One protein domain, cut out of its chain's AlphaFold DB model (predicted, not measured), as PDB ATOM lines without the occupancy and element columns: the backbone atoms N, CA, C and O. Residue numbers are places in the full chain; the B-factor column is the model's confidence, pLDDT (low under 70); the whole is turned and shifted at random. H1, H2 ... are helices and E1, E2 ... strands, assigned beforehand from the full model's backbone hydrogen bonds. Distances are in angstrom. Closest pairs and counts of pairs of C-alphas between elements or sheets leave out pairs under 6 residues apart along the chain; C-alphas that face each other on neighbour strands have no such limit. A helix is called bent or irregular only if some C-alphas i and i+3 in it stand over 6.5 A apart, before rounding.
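What this domain is: This is residues 31 to 116 of the 117 residues of an uncharacterized protein of Borrelia sp. A-FGy1 (UniProt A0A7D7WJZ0). A helical hairpin, H3 and H4, makes one end of the longest axis, and a tiny two-stranded sheet, E1 and E2, makes the other. H5 runs between the two ends, crossing H3 at 87 degrees, with H2 beside its later part, while H1 sits between H3 and E1. The printed part has 86 residues, with five named helices and two named strands in the order H1, E1, H2, H3, H4, H5, E2; the sheet, in the order E1 - E2, is antiparallel. The class is mostly helix, and the whole is compact, with a radius of gyration of the C-alphas of 13.2 A and spans of 39 by 30 by 19 A.

How they stand to each other: H1, residues 31 to 40, comes first, and its closest C-alpha to E1, residues 48 to 50, is that of Ile 34, 6.5 A from that of Tyr 50. H3, residues 63 to 78, only just touches H1, with 3 pairs of C-alphas within 8 A, the closest those of Tyr 36 and Ile 77 at 6.5 A; they run the same way at a steep tilt of 47 degrees. H3 and H4, residues 82 to 94, form a helical hairpin and touch through residues 72 to 78 of H3 alone, at a shallow tilt of 14 degrees, opposite ways; their closest C-alphas are those of Leu 75 and Phe 88, 5.1 A apart. H5, residues 99 to 110, is close to H3 but not clearly touching it, with the C-alphas of Phe 69 and Phe 102 closest at 6.9 A, and the two are about perpendicular at 87 degrees. With its residues 105 to 109 alone, H5 touches H2, residues 52 to 60, at a shallow tilt of 28 degrees, opposite ways; the closest C-alphas, of Ile 55 and Ile 109, are 5.5 A apart. E2, residues 113 to 115, is the antiparallel neighbour of E1 at 140 degrees, with N 49 and O 114 at 3.0 A and N 114 and O 49 at 2.9 A, both within hydrogen-bond range. H4 is apart from H1, H2 and both strands. Every O i to N i+4 pair is within hydrogen-bond range in H1, H2, H4 and H5, and 10 of 12 are in H3.

Where its parts are: H1 begins at C-alpha 31, (7.354, -16.234, 8.775), and is 14.2 A long; E1 follows with 7.1 A and H2 with 12.1 A. H3 is the longest helix, 24.1 A, and is irregular, but only just: C-alphas 64 and 67 are 6.8 A apart. H4 measures 18.4 A and ends at C-alpha 94, (1.402, -7.069, 30.826). H5 measures 15.7 A, and E2, 7.1 A, ends at C-alpha 115, (19.671, -28.598, 5.907).

The domain as a whole: The two C-alphas farthest apart are those of Gln 47 and Ser 94, at 39.0 A. The printed part has no cut and no long link; H1 to E1, 7 residues, is short, and the others are tight. The mean pLDDT of the printed part is 92.3, and no printed residue is under 70.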
ATOM      1  N   ASP A  31       6.468 -16.793   9.799       96.25
ATOM      2  CA  ASP A  31       7.354 -16.234   8.775       96.25
ATOM      3  C   ASP A  31       8.076 -14.970   9.269       96.25
ATOM      4  O   ASP A  31       9.270 -14.811   9.019       96.25
ATOM      5  N   GLU A  32       7.408 -14.111  10.046       97.31
ATOM      6  CA  GLU A  32       8.044 -12.953  10.690       97.31
ATOM      7  C   GLU A  32       9.078 -13.369  11.742       97.31
ATOM      8  O   GLU A  32      10.143 -12.756  11.845       97.31
ATOM      9  N   ILE A  33       8.798 -14.437  12.495       96.31
ATOM     10  CA  ILE A  33       9.751 -15.009  13.453       96.31
ATOM     11  C   ILE A  33      10.992 -15.522  12.713       96.31
ATOM     12  O   ILE A  33      12.112 -15.180  13.092       96.31
ATOM     13  N   ILE A  34      10.817 -16.286  11.634       95.00
ATOM     14  CA  ILE A  34      11.925 -16.792  10.811       95.00
ATOM     15  C   ILE A  34      12.719 -15.636  10.193       95.00
ATOM     16  O   ILE A  34      13.951 -15.650  10.226       95.00
ATOM     17  N   ALA A  35      12.046 -14.610   9.666       94.31
ATOM     18  CA  ALA A  35      12.699 -13.426   9.117       94.31
ATOM     19  C   ALA A  35      13.552 -12.706  10.174       94.31
ATOM     20  O   ALA A  35      14.706 -12.362   9.911       94.31
ATOM     21  N   TYR A  36      13.026 -12.547  11.391       94.62
ATOM     22  CA  TYR A  36      13.767 -11.983  12.516       94.62
ATOM     23  C   TYR A  36      14.989 -12.833  12.898       94.62
ATOM     24  O   TYR A  36      16.075 -12.292  13.110       94.62
ATOM     25  N   LEU A  37      14.843 -14.160  12.953       93.56
ATOM     26  CA  LEU A  37      15.952 -15.067  13.249       93.56
ATOM     27  C   LEU A  37      17.040 -15.013  12.169       93.56
ATOM     28  O   LEU A  37      18.224 -15.000  12.496       93.56
ATOM     29  N   ASN A  38      16.659 -14.929  10.895       91.31
ATOM     30  CA  ASN A  38      17.602 -14.777   9.786       91.31
ATOM     31  C   ASN A  38      18.371 -13.446   9.852       91.31
ATOM     32  O   ASN A  38      19.570 -13.425   9.573       91.31
ATOM     33  N   ASP A  39      17.717 -12.350  10.256       90.31
ATOM     34  CA  ASP A  39      18.368 -11.043  10.439       90.31
ATOM     35  C   ASP A  39      19.335 -11.040  11.637       90.31
ATOM     36  O   ASP A  39      20.478 -10.589  11.522       90.31
ATOM     37  N   LYS A  40      18.897 -11.561  12.793       87.62
ATOM     38  CA  LYS A  40      19.621 -11.445  14.076       87.62
ATOM     39  C   LYS A  40      20.574 -12.587  14.396       87.62
ATOM     40  O   LYS A  40      21.541 -12.383  15.127       87.62
ATOM     41  N   HIS A  41      20.313 -13.780  13.881       83.25
ATOM     42  CA  HIS A  41      21.018 -15.013  14.232       83.25
ATOM     43  C   HIS A  41      21.491 -15.742  12.977       83.25
ATOM     44  O   HIS A  41      21.313 -16.954  12.873       83.25
ATOM     45  N   LYS A  42      22.058 -14.986  12.024       75.50
ATOM     46  CA  LYS A  42      22.566 -15.488  10.740       75.50
ATOM     47  C   LYS A  42      23.168 -16.882  10.886       75.50
ATOM     48  O   LYS A  42      24.090 -17.091  11.676       75.50
ATOM     49  N   LEU A  43      22.636 -17.815  10.110       82.62
ATOM     50  CA  LEU A  43      23.136 -19.176  10.065       82.62
ATOM     51  C   LEU A  43      24.532 -19.153   9.435       82.62
ATOM     52  O   LEU A  43      24.765 -18.469   8.439       82.62
ATOM     53  N   THR A  44      25.474 -19.866  10.044       76.69
ATOM     54  CA  THR A  44      26.883 -19.881   9.620       76.69
ATOM     55  C   THR A  44      27.098 -20.586   8.282       76.69
ATOM     56  O   THR A  44      28.131 -20.392   7.650       76.69
ATOM     57  N   GLU A  45      26.132 -21.389   7.837       75.88
ATOM     58  CA  GLU A  45      26.214 -22.205   6.628       75.88
ATOM     59  C   GLU A  45      25.098 -21.832   5.649       75.88
ATOM     60  O   GLU A  45      23.922 -21.797   6.011       75.88
ATOM     61  N   ALA A  46      25.459 -21.601   4.382       75.12
ATOM     62  CA  ALA A  46      24.523 -21.195   3.325       75.12
ATOM     63  C   ALA A  46      23.413 -22.233   3.045       75.12
ATOM     64  O   ALA A  46      22.340 -21.886   2.540       75.12
ATOM     65  N   GLN A  47      23.673 -23.494   3.398       77.94
ATOM     66  CA  GLN A  47      22.760 -24.625   3.258       77.94
ATOM     67  C   GLN A  47      21.864 -24.835   4.480       77.94
ATOM     68  O   GLN A  47      21.092 -25.779   4.487       77.94
ATOM     69  N   LYS A  48      21.922 -23.995   5.516       85.00
ATOM     70  CA  LYS A  48      21.024 -24.121   6.669       85.00
ATOM     71  C   LYS A  48      19.839 -23.171   6.542       85.00
ATOM     72  O   LYS A  48      19.969 -22.051   6.045       85.00
ATOM     73  N   GLU A  49      18.678 -23.617   7.002       91.44
ATOM     74  CA  GLU A  49      17.491 -22.780   7.166       91.44
ATOM     75  C   GLU A  49      16.706 -23.157   8.415       91.44
ATOM     76  O   GLU A  49      16.779 -24.284   8.904       91.44
ATOM     77  N   TYR A  50      15.945 -22.200   8.936       93.00
ATOM     78  CA  TYR A  50      15.007 -22.470  10.015       93.00
ATOM     79  C   TYR A  50      13.870 -23.366   9.516       93.00
ATOM     80  O   TYR A  50      13.237 -23.083   8.497       93.00
ATOM     81  N   ASP A  51      13.605 -24.448  10.240       94.94
ATOM     82  CA  ASP A  51      12.553 -25.397   9.896       94.94
ATOM     83  C   ASP A  51      11.194 -24.870  10.373       94.94
ATOM     84  O   ASP A  51      10.838 -24.983  11.548       94.94
ATOM     85  N   LYS A  52      10.422 -24.302   9.440       95.12
ATOM     86  CA  LYS A  52       9.084 -23.758   9.707       95.12
ATOM     87  C   LYS A  52       8.159 -24.764  10.393       95.12
ATOM     88  O   LYS A  52       7.481 -24.391  11.347       95.12
ATOM     89  N   THR A  53       8.160 -26.024   9.963       95.75
ATOM     90  CA  THR A  53       7.279 -27.060  10.520       95.75
ATOM     91  C   THR A  53       7.639 -27.355  11.973       95.75
ATOM     92  O   THR A  53       6.765 -27.464  12.830       95.75
ATOM     93  N   GLU A  54       8.931 -27.459  12.278       96.62
ATOM     94  CA  GLU A  54       9.398 -27.684  13.648       96.62
ATOM     95  C   GLU A  54       9.183 -26.466  14.554       96.62
ATOM     96  O   GLU A  54       8.858 -26.629  15.730       96.62
ATOM     97  N   ILE A  55       9.314 -25.248  14.022       96.88
ATOM     98  CA  ILE A  55       8.972 -24.022  14.752       96.88
ATOM     99  C   ILE A  55       7.474 -23.993  15.063       96.88
ATOM    100  O   ILE A  55       7.091 -23.721  16.199       96.88
ATOM    101  N   GLU A  56       6.620 -24.318  14.092       96.75
ATOM    102  CA  GLU A  56       5.170 -24.387  14.296       96.75
ATOM    103  C   GLU A  56       4.786 -25.430  15.342       96.75
ATOM    104  O   GLU A  56       3.902 -25.159  16.153       96.75
ATOM    105  N   LYS A  57       5.475 -26.577  15.395       96.88
ATOM    106  CA  LYS A  57       5.301 -27.557  16.479       96.88
ATOM    107  C   LYS A  57       5.629 -26.954  17.842       96.88
ATOM    108  O   LYS A  57       4.774 -26.988  18.717       96.88
ATOM    109  N   VAL A  58       6.798 -26.318  17.998       97.06
ATOM    110  CA  VAL A  58       7.175 -25.658  19.266       97.06
ATOM    111  C   VAL A  58       6.139 -24.608  19.672       97.06
ATOM    112  O   VAL A  58       5.789 -24.515  20.843       97.06
ATOM    113  N   LEU A  59       5.623 -23.831  18.714       97.12
ATOM    114  CA  LEU A  59       4.578 -22.841  18.969       97.12
ATOM    115  C   LEU A  59       3.241 -23.486  19.359       97.12
ATOM    116  O   LEU A  59       2.537 -22.947  20.210       97.12
ATOM    117  N   ASN A  60       2.871 -24.609  18.746       96.12
ATOM    118  CA  ASN A  60       1.645 -25.343  19.066       96.12
ATOM    119  C   ASN A  60       1.721 -26.026  20.440       96.12
ATOM    120  O   ASN A  60       0.724 -26.032  21.159       96.12
ATOM    121  N   ASP A  61       2.899 -26.506  20.842       96.31
ATOM    122  CA  ASP A  61       3.139 -27.126  22.154       96.31
ATOM    123  C   ASP A  61       2.942 -26.147  23.328       96.31
ATOM    124  O   ASP A  61       2.786 -26.565  24.475       96.31
ATOM    125  N   LEU A  62       2.909 -24.835  23.062       94.50
ATOM    126  CA  LEU A  62       2.598 -23.813  24.068       94.50
ATOM    127  C   LEU A  62       1.121 -23.806  24.490       94.50
ATOM    128  O   LEU A  62       0.795 -23.180  25.503       94.50
ATOM    129  N   GLY A  63       0.231 -24.449  23.723       94.38
ATOM    130  CA  GLY A  63      -1.209 -24.460  23.984       94.38
ATOM    131  C   GLY A  63      -1.768 -23.044  24.147       94.38
ATOM    132  O   GLY A  63      -1.521 -22.166  23.317       94.38
ATOM    133  N   ASP A  64      -2.454 -22.794  25.261       91.44
ATOM    134  CA  ASP A  64      -3.090 -21.504  25.571       91.44
ATOM    135  C   ASP A  64      -2.099 -20.331  25.661       91.44
ATOM    136  O   ASP A  64      -2.465 -19.170  25.479       91.44
ATOM    137  N   LYS A  65      -0.811 -20.615  25.896       92.75
ATOM    138  CA  LYS A  65       0.241 -19.589  25.965       92.75
ATOM    139  C   LYS A  65       0.767 -19.173  24.593       92.75
ATOM    140  O   LYS A  65       1.502 -18.188  24.513       92.75
ATOM    141  N   LYS A  66       0.399 -19.877  23.516       95.56
ATOM    142  CA  LYS A  66       0.853 -19.575  22.149       95.56
ATOM    143  C   LYS A  66       0.552 -18.130  21.769       95.56
ATOM    144  O   LYS A  66       1.439 -17.407  21.330       95.56
ATOM    145  N   ASP A  67      -0.683 -17.691  21.980       95.50
ATOM    146  CA  ASP A  67      -1.123 -16.343  21.619       95.50
ATOM    147  C   ASP A  67      -0.349 -15.253  22.362       95.50
ATOM    148  O   ASP A  67       0.056 -14.256  21.765       95.50
ATOM    149  N   ILE A  68      -0.119 -15.465  23.658       95.31
ATOM    150  CA  ILE A  68       0.678 -14.582  24.512       95.31
ATOM    151  C   ILE A  68       2.118 -14.504  23.996       95.31
ATOM    152  O   ILE A  68       2.653 -13.409  23.808       95.31
ATOM    153  N   PHE A  69       2.728 -15.653  23.707       96.94
ATOM    154  CA  PHE A  69       4.089 -15.718  23.191       96.94
ATOM    155  C   PHE A  69       4.224 -15.021  21.830       96.94
ATOM    156  O   PHE A  69       5.160 -14.251  21.625       96.94
ATOM    157  N   LEU A  70       3.271 -15.218  20.912       97.50
ATOM    158  CA  LEU A  70       3.297 -14.582  19.592       97.50
ATOM    159  C   LEU A  70       3.148 -13.057  19.667       97.50
ATOM    160  O   LEU A  70       3.794 -12.346  18.900       97.50
ATOM    161  N   LYS A  71       2.361 -12.531  20.613       96.75
ATOM    162  CA  LYS A  71       2.296 -11.082  20.882       96.75
ATOM    163  C   LYS A  71       3.613 -10.553  21.448       96.75
ATOM    164  O   LYS A  71       4.098  -9.508  21.017       96.75
ATOM    165  N   ALA A  72       4.224 -11.291  22.375       96.88
ATOM    166  CA  ALA A  72       5.546 -10.955  22.895       96.88
ATOM    167  C   ALA A  72       6.618 -10.972  21.789       96.88
ATOM    168  O   ALA A  72       7.483 -10.096  21.765       96.88
ATOM    169  N   MET A  73       6.527 -11.901  20.830       97.75
ATOM    170  CA  MET A  73       7.388 -11.925  19.645       97.75
ATOM    171  C   MET A  73       7.211 -10.681  18.772       97.75
ATOM    172  O   MET A  73       8.216 -10.101  18.372       97.75
ATOM    173  N   THR A  74       5.985 -10.204  18.542       97.12
ATOM    174  CA  THR A  74       5.744  -8.934  17.826       97.12
ATOM    175  C   THR A  74       6.485  -7.773  18.484       97.12
ATOM    176  O   THR A  74       7.193  -7.011  17.822       97.12
ATOM    177  N   LEU A  75       6.397  -7.673  19.814       95.88
ATOM    178  CA  LEU A  75       7.110  -6.649  20.577       95.88
ATOM    179  C   LEU A  75       8.633  -6.829  20.496       95.88
ATOM    180  O   LEU A  75       9.359  -5.844  20.358       95.88
ATOM    181  N   LYS A  76       9.126  -8.074  20.535       96.00
ATOM    182  CA  LYS A  76      10.553  -8.394  20.397       96.00
ATOM    183  C   LYS A  76      11.100  -7.999  19.024       96.00
ATOM    184  O   LYS A  76      12.178  -7.419  18.951       96.00
ATOM    185  N   ILE A  77      10.356  -8.276  17.955       95.69
ATOM    186  CA  ILE A  77      10.712  -7.918  16.573       95.69
ATOM    187  C   ILE A  77      10.773  -6.392  16.408       95.69
ATOM    188  O   ILE A  77      11.669  -5.864  15.742       95.69
ATOM    189  N   ALA A  78       9.859  -5.666  17.057       93.56
ATOM    190  CA  ALA A  78       9.831  -4.206  17.053       93.56
ATOM    191  C   ALA A  78      10.915  -3.553  17.941       93.56
ATOM    192  O   ALA A  78      11.188  -2.361  17.786       93.56
ATOM    193  N   ALA A  79      11.553  -4.304  18.847       93.88
ATOM    194  CA  ALA A  79      12.527  -3.806  19.821       93.88
ATOM    195  C   ALA A  79      13.916  -3.523  19.210       93.88
ATOM    196  O   ALA A  79      14.884  -4.252  19.440       93.88
ATOM    197  N   LYS A  80      14.022  -2.446  18.422       90.12
ATOM    198  CA  LYS A  80      15.240  -2.052  17.686       90.12
ATOM    199  C   LYS A  80      16.143  -1.064  18.437       90.12
ATOM    200  O   LYS A  80      17.320  -0.952  18.109       90.12
ATOM    201  N   ASP A  81      15.617  -0.382  19.451       91.06
ATOM    202  CA  ASP A  81      16.300   0.639  20.255       91.06
ATOM    203  C   ASP A  81      15.965   0.490  21.749       91.06
ATOM    204  O   ASP A  81      15.161  -0.354  22.144       91.06
ATOM    205  N   ASP A  82      16.577   1.298  22.614       91.81
ATOM    206  CA  ASP A  82      16.391   1.156  24.063       91.81
ATOM    207  C   ASP A  82      14.975   1.509  24.538       91.81
ATOM    208  O   ASP A  82      14.519   0.990  25.558       91.81
ATOM    209  N   THR A  83      14.241   2.333  23.789       89.88
ATOM    210  CA  THR A  83      12.849   2.674  24.112       89.88
ATOM    211  C   THR A  83      11.922   1.501  23.801       89.88
ATOM    212  O   THR A  83      11.115   1.090  24.631       89.88
ATOM    213  N   SER A  84      12.056   0.919  22.615       90.25
ATOM    214  CA  SER A  84      11.275  -0.232  22.157       90.25
ATOM    215  C   SER A  84      11.645  -1.525  22.896       90.25
ATOM    216  O   SER A  84      10.762  -2.336  23.170       90.25
ATOM    217  N   LYS A  85      12.896  -1.681  23.350       92.25
ATOM    218  CA  LYS A  85      13.279  -2.746  24.297       92.25
ATOM    219  C   LYS A  85      12.552  -2.618  25.634       92.25
ATOM    220  O   LYS A  85      12.067  -3.624  26.144       92.25
ATOM    221  N   LYS A  86      12.429  -1.408  26.194       91.38
ATOM    222  CA  LYS A  86      11.645  -1.201  27.427       91.38
ATOM    223  C   LYS A  86      10.182  -1.592  27.227       91.38
ATOM    224  O   LYS A  86       9.648  -2.318  28.057       91.38
ATOM    225  N   LYS A  87       9.578  -1.215  26.092       90.88
ATOM    226  CA  LYS A  87       8.210  -1.633  25.731       90.88
ATOM    227  C   LYS A  87       8.059  -3.150  25.634       90.88
ATOM    228  O   LYS A  87       7.055  -3.684  26.084       90.88
ATOM    229  N   PHE A  88       9.052  -3.856  25.090       94.06
ATOM    230  CA  PHE A  88       9.056  -5.320  25.092       94.06
ATOM    231  C   PHE A  88       9.035  -5.886  26.520       94.06
ATOM    232  O   PHE A  88       8.185  -6.716  26.826       94.06
ATOM    233  N   ILE A  89       9.899  -5.395  27.415       92.88
ATOM    234  CA  ILE A  89       9.943  -5.852  28.816       92.88
ATOM    235  C   ILE A  89       8.646  -5.524  29.574       92.88
ATOM    236  O   ILE A  89       8.158  -6.341  30.355       92.88
ATOM    237  N   GLU A  90       8.064  -4.345  29.356       92.00
ATOM    238  CA  GLU A  90       6.754  -3.980  29.912       92.00
ATOM    239  C   GLU A  90       5.630  -4.860  29.354       92.00
ATOM    240  O   GLU A  90       4.772  -5.320  30.107       92.00
ATOM    241  N   GLY A  91       5.663  -5.144  28.053       92.25
ATOM    242  CA  GLY A  91       4.696  -6.005  27.387       92.25
ATOM    243  C   GLY A  91       4.742  -7.445  27.876       92.25
ATOM    244  O   GLY A  91       3.684  -8.023  28.100       92.25
ATOM    245  N   LEU A  92       5.930  -7.999  28.141       93.88
ATOM    246  CA  LEU A  92       6.062  -9.309  28.791       93.88
ATOM    247  C   LEU A  92       5.286  -9.348  30.115       93.88
ATOM    248  O   LEU A  92       4.454 -10.229  30.314       93.88
ATOM    249  N   LYS A  93       5.484  -8.340  30.976       91.06
ATOM    250  CA  LYS A  93       4.776  -8.234  32.262       91.06
ATOM    251  C   LYS A  93       3.264  -8.101  32.077       91.06
ATOM    252  O   LYS A  93       2.511  -8.765  32.778       91.06
ATOM    253  N   SER A  94       2.826  -7.270  31.130       90.94
ATOM    254  CA  SER A  94       1.402  -7.069  30.826       90.94
ATOM    255  C   SER A  94       0.721  -8.313  30.253       90.94
ATOM    256  O   SER A  94      -0.494  -8.433  30.370       90.94
ATOM    257  N   LEU A  95       1.475  -9.196  29.603       91.44
ATOM    258  CA  LEU A  95       0.987 -10.453  29.043       91.44
ATOM    259  C   LEU A  95       1.164 -11.635  30.011       91.44
ATOM    260  O   LEU A  95       1.024 -12.780  29.594       91.44
ATOM    261  N   GLU A  96       1.506 -11.367  31.276       91.69
ATOM    262  CA  GLU A  96       1.749 -12.382  32.312       91.69
ATOM    263  C   GLU A  96       2.848 -13.394  31.934       91.69
ATOM    264  O   GLU A  96       2.840 -14.555  32.350       91.69
ATOM    265  N   LEU A  97       3.836 -12.945  31.150       92.25
ATOM    266  CA  LEU A  97       4.971 -13.739  30.699       92.25
ATOM    267  C   LEU A  97       6.262 -13.253  31.366       92.25
ATOM    268  O   LEU A  97       6.542 -12.056  31.442       92.25
ATOM    269  N   THR A  98       7.096 -14.182  31.835       92.38
ATOM    270  CA  THR A  98       8.426 -13.835  32.355       92.38
ATOM    271  C   THR A  98       9.456 -13.852  31.232       92.38
ATOM    272  O   THR A  98       9.354 -14.656  30.303       92.38
ATOM    273  N   GLU A  99      10.495 -13.023  31.343       92.88
ATOM    274  CA  GLU A  99      11.596 -13.019  30.374       92.88
ATOM    275  C   GLU A  99      12.296 -14.387  30.285       92.88
ATOM    276  O   GLU A  99      12.625 -14.814  29.184       92.88
ATOM    277  N   SER A 100      12.425 -15.123  31.400       94.44
ATOM    278  CA  SER A 100      12.946 -16.503  31.393       94.44
ATOM    279  C   SER A 100      12.085 -17.426  30.536       94.44
ATOM    280  O   SER A 100      12.583 -18.032  29.596       94.44
ATOM    281  N   SER A 101      10.773 -17.474  30.795       93.06
ATOM    282  CA  SER A 101       9.858 -18.360  30.060       93.06
ATOM    283  C   SER A 101       9.769 -18.021  28.567       93.06
ATOM    284  O   SER A 101       9.676 -18.913  27.719       93.06
ATOM    285  N   PHE A 102       9.846 -16.727  28.239       96.81
ATOM    286  CA  PHE A 102       9.936 -16.260  26.864       96.81
ATOM    287  C   PHE A 102      11.241 -16.733  26.216       96.81
ATOM    288  O   PHE A 102      11.198 -17.359  25.159       96.81
ATOM    289  N   ASN A 103      12.388 -16.475  26.851       95.56
ATOM    290  CA  ASN A 103      13.699 -16.816  26.300       95.56
ATOM    291  C   ASN A 103      13.884 -18.329  26.153       95.56
ATOM    292  O   ASN A 103      14.370 -18.765  25.120       95.56
ATOM    293  N   GLU A 104      13.412 -19.141  27.100       96.00
ATOM    294  CA  GLU A 104      13.441 -20.606  26.994       96.00
ATOM    295  C   GLU A 104      12.700 -21.111  25.748       96.00
ATOM    296  O   GLU A 104      13.173 -21.995  25.033       96.00
ATOM    297  N   THR A 105      11.527 -20.541  25.463       95.88
ATOM    298  CA  THR A 105      10.749 -20.888  24.268       95.88
ATOM    299  C   THR A 105      11.419 -20.360  23.001       95.88
ATOM    300  O   THR A 105      11.514 -21.067  21.998       95.88
ATOM    301  N   PHE A 106      11.925 -19.130  23.051       96.56
ATOM    302  CA  PHE A 106      12.630 -18.507  21.941       96.56
ATOM    303  C   PHE A 106      13.913 -19.270  21.571       96.56
ATOM    304  O   PHE A 106      14.180 -19.483  20.390       96.56
ATOM    305  N   ASP A 107      14.660 -19.770  22.555       95.25
ATOM    306  CA  ASP A 107      15.857 -20.582  22.342       95.25
ATOM    307  C   ASP A 107      15.522 -21.947  21.729       95.25
ATOM    308  O   ASP A 107      16.232 -22.406  20.830       95.25
ATOM    309  N   LYS A 108      14.398 -22.569  22.124       95.56
ATOM    310  CA  LYS A 108      13.893 -23.780  21.452       95.56
ATOM    311  C   LYS A 108      13.611 -23.520  19.975       95.56
ATOM    312  O   LYS A 108      14.023 -24.320  19.142       95.56
ATOM    313  N   ILE A 109      12.945 -22.407  19.655       95.31
ATOM    314  CA  ILE A 109      12.652 -21.990  18.274       95.31
ATOM    315  C   ILE A 109      13.949 -21.753  17.494       95.31
ATOM    316  O   ILE A 109      14.115 -22.275  16.395       95.31
ATOM    317  N   LYS A 110      14.899 -21.015  18.077       92.25
ATOM    318  CA  LYS A 110      16.207 -20.728  17.473       92.25
ATOM    319  C   LYS A 110      17.001 -22.005  17.158       92.25
ATOM    320  O   LYS A 110      17.780 -22.019  16.211       92.25
ATOM    321  N   GLY A 111      16.800 -23.077  17.922       90.94
ATOM    322  CA  GLY A 111      17.421 -24.381  17.681       90.94
ATOM    323  C   GLY A 111      16.804 -25.202  16.541       90.94
ATOM    324  O   GLY A 111      17.368 -26.232  16.178       90.94
ATOM    325  N   LYS A 112      15.663 -24.796  15.966       94.69
ATOM    326  CA  LYS A 112      14.980 -25.542  14.896       94.69
ATOM    327  C   LYS A 112      15.537 -25.190  13.522       94.69
ATOM    328  O   LYS A 112      14.953 -24.411  12.775       94.69
ATOM    329  N   ILE A 113      16.686 -25.775  13.204       91.88
ATOM    330  CA  ILE A 113      17.405 -25.582  11.943       91.88
ATOM    331  C   ILE A 113      17.486 -26.924  11.211       91.88
ATOM    332  O   ILE A 113      17.732 -27.953  11.838       91.88
ATOM    333  N   LYS A 114      17.316 -26.904   9.889       89.56
ATOM    334  CA  LYS A 114      17.506 -28.051   8.995       89.56
ATOM    335  C   LYS A 114      18.463 -27.708   7.854       89.56
ATOM    336  O   LYS A 114      18.768 -26.537   7.610       89.56
ATOM    337  N   GLU A 115      18.913 -28.738   7.151       86.44
ATOM    338  CA  GLU A 115      19.671 -28.598   5.907       86.44
ATOM    339  C   GLU A 115      18.723 -28.363   4.719       86.44
ATOM    340  O   GLU A 115      17.629 -28.930   4.647       86.44
ATOM    341  N   LYS A 116      19.146 -27.506   3.790       76.44
ATOM    342  CA  LYS A 116      18.529 -27.292   2.483       76.44
ATOM    343  C   LYS A 116      18.941 -28.457   1.591       76.44
ATOM    344  O   LYS A 116      20.127 -28.590   1.285       76.44
TER     345      LYS A 116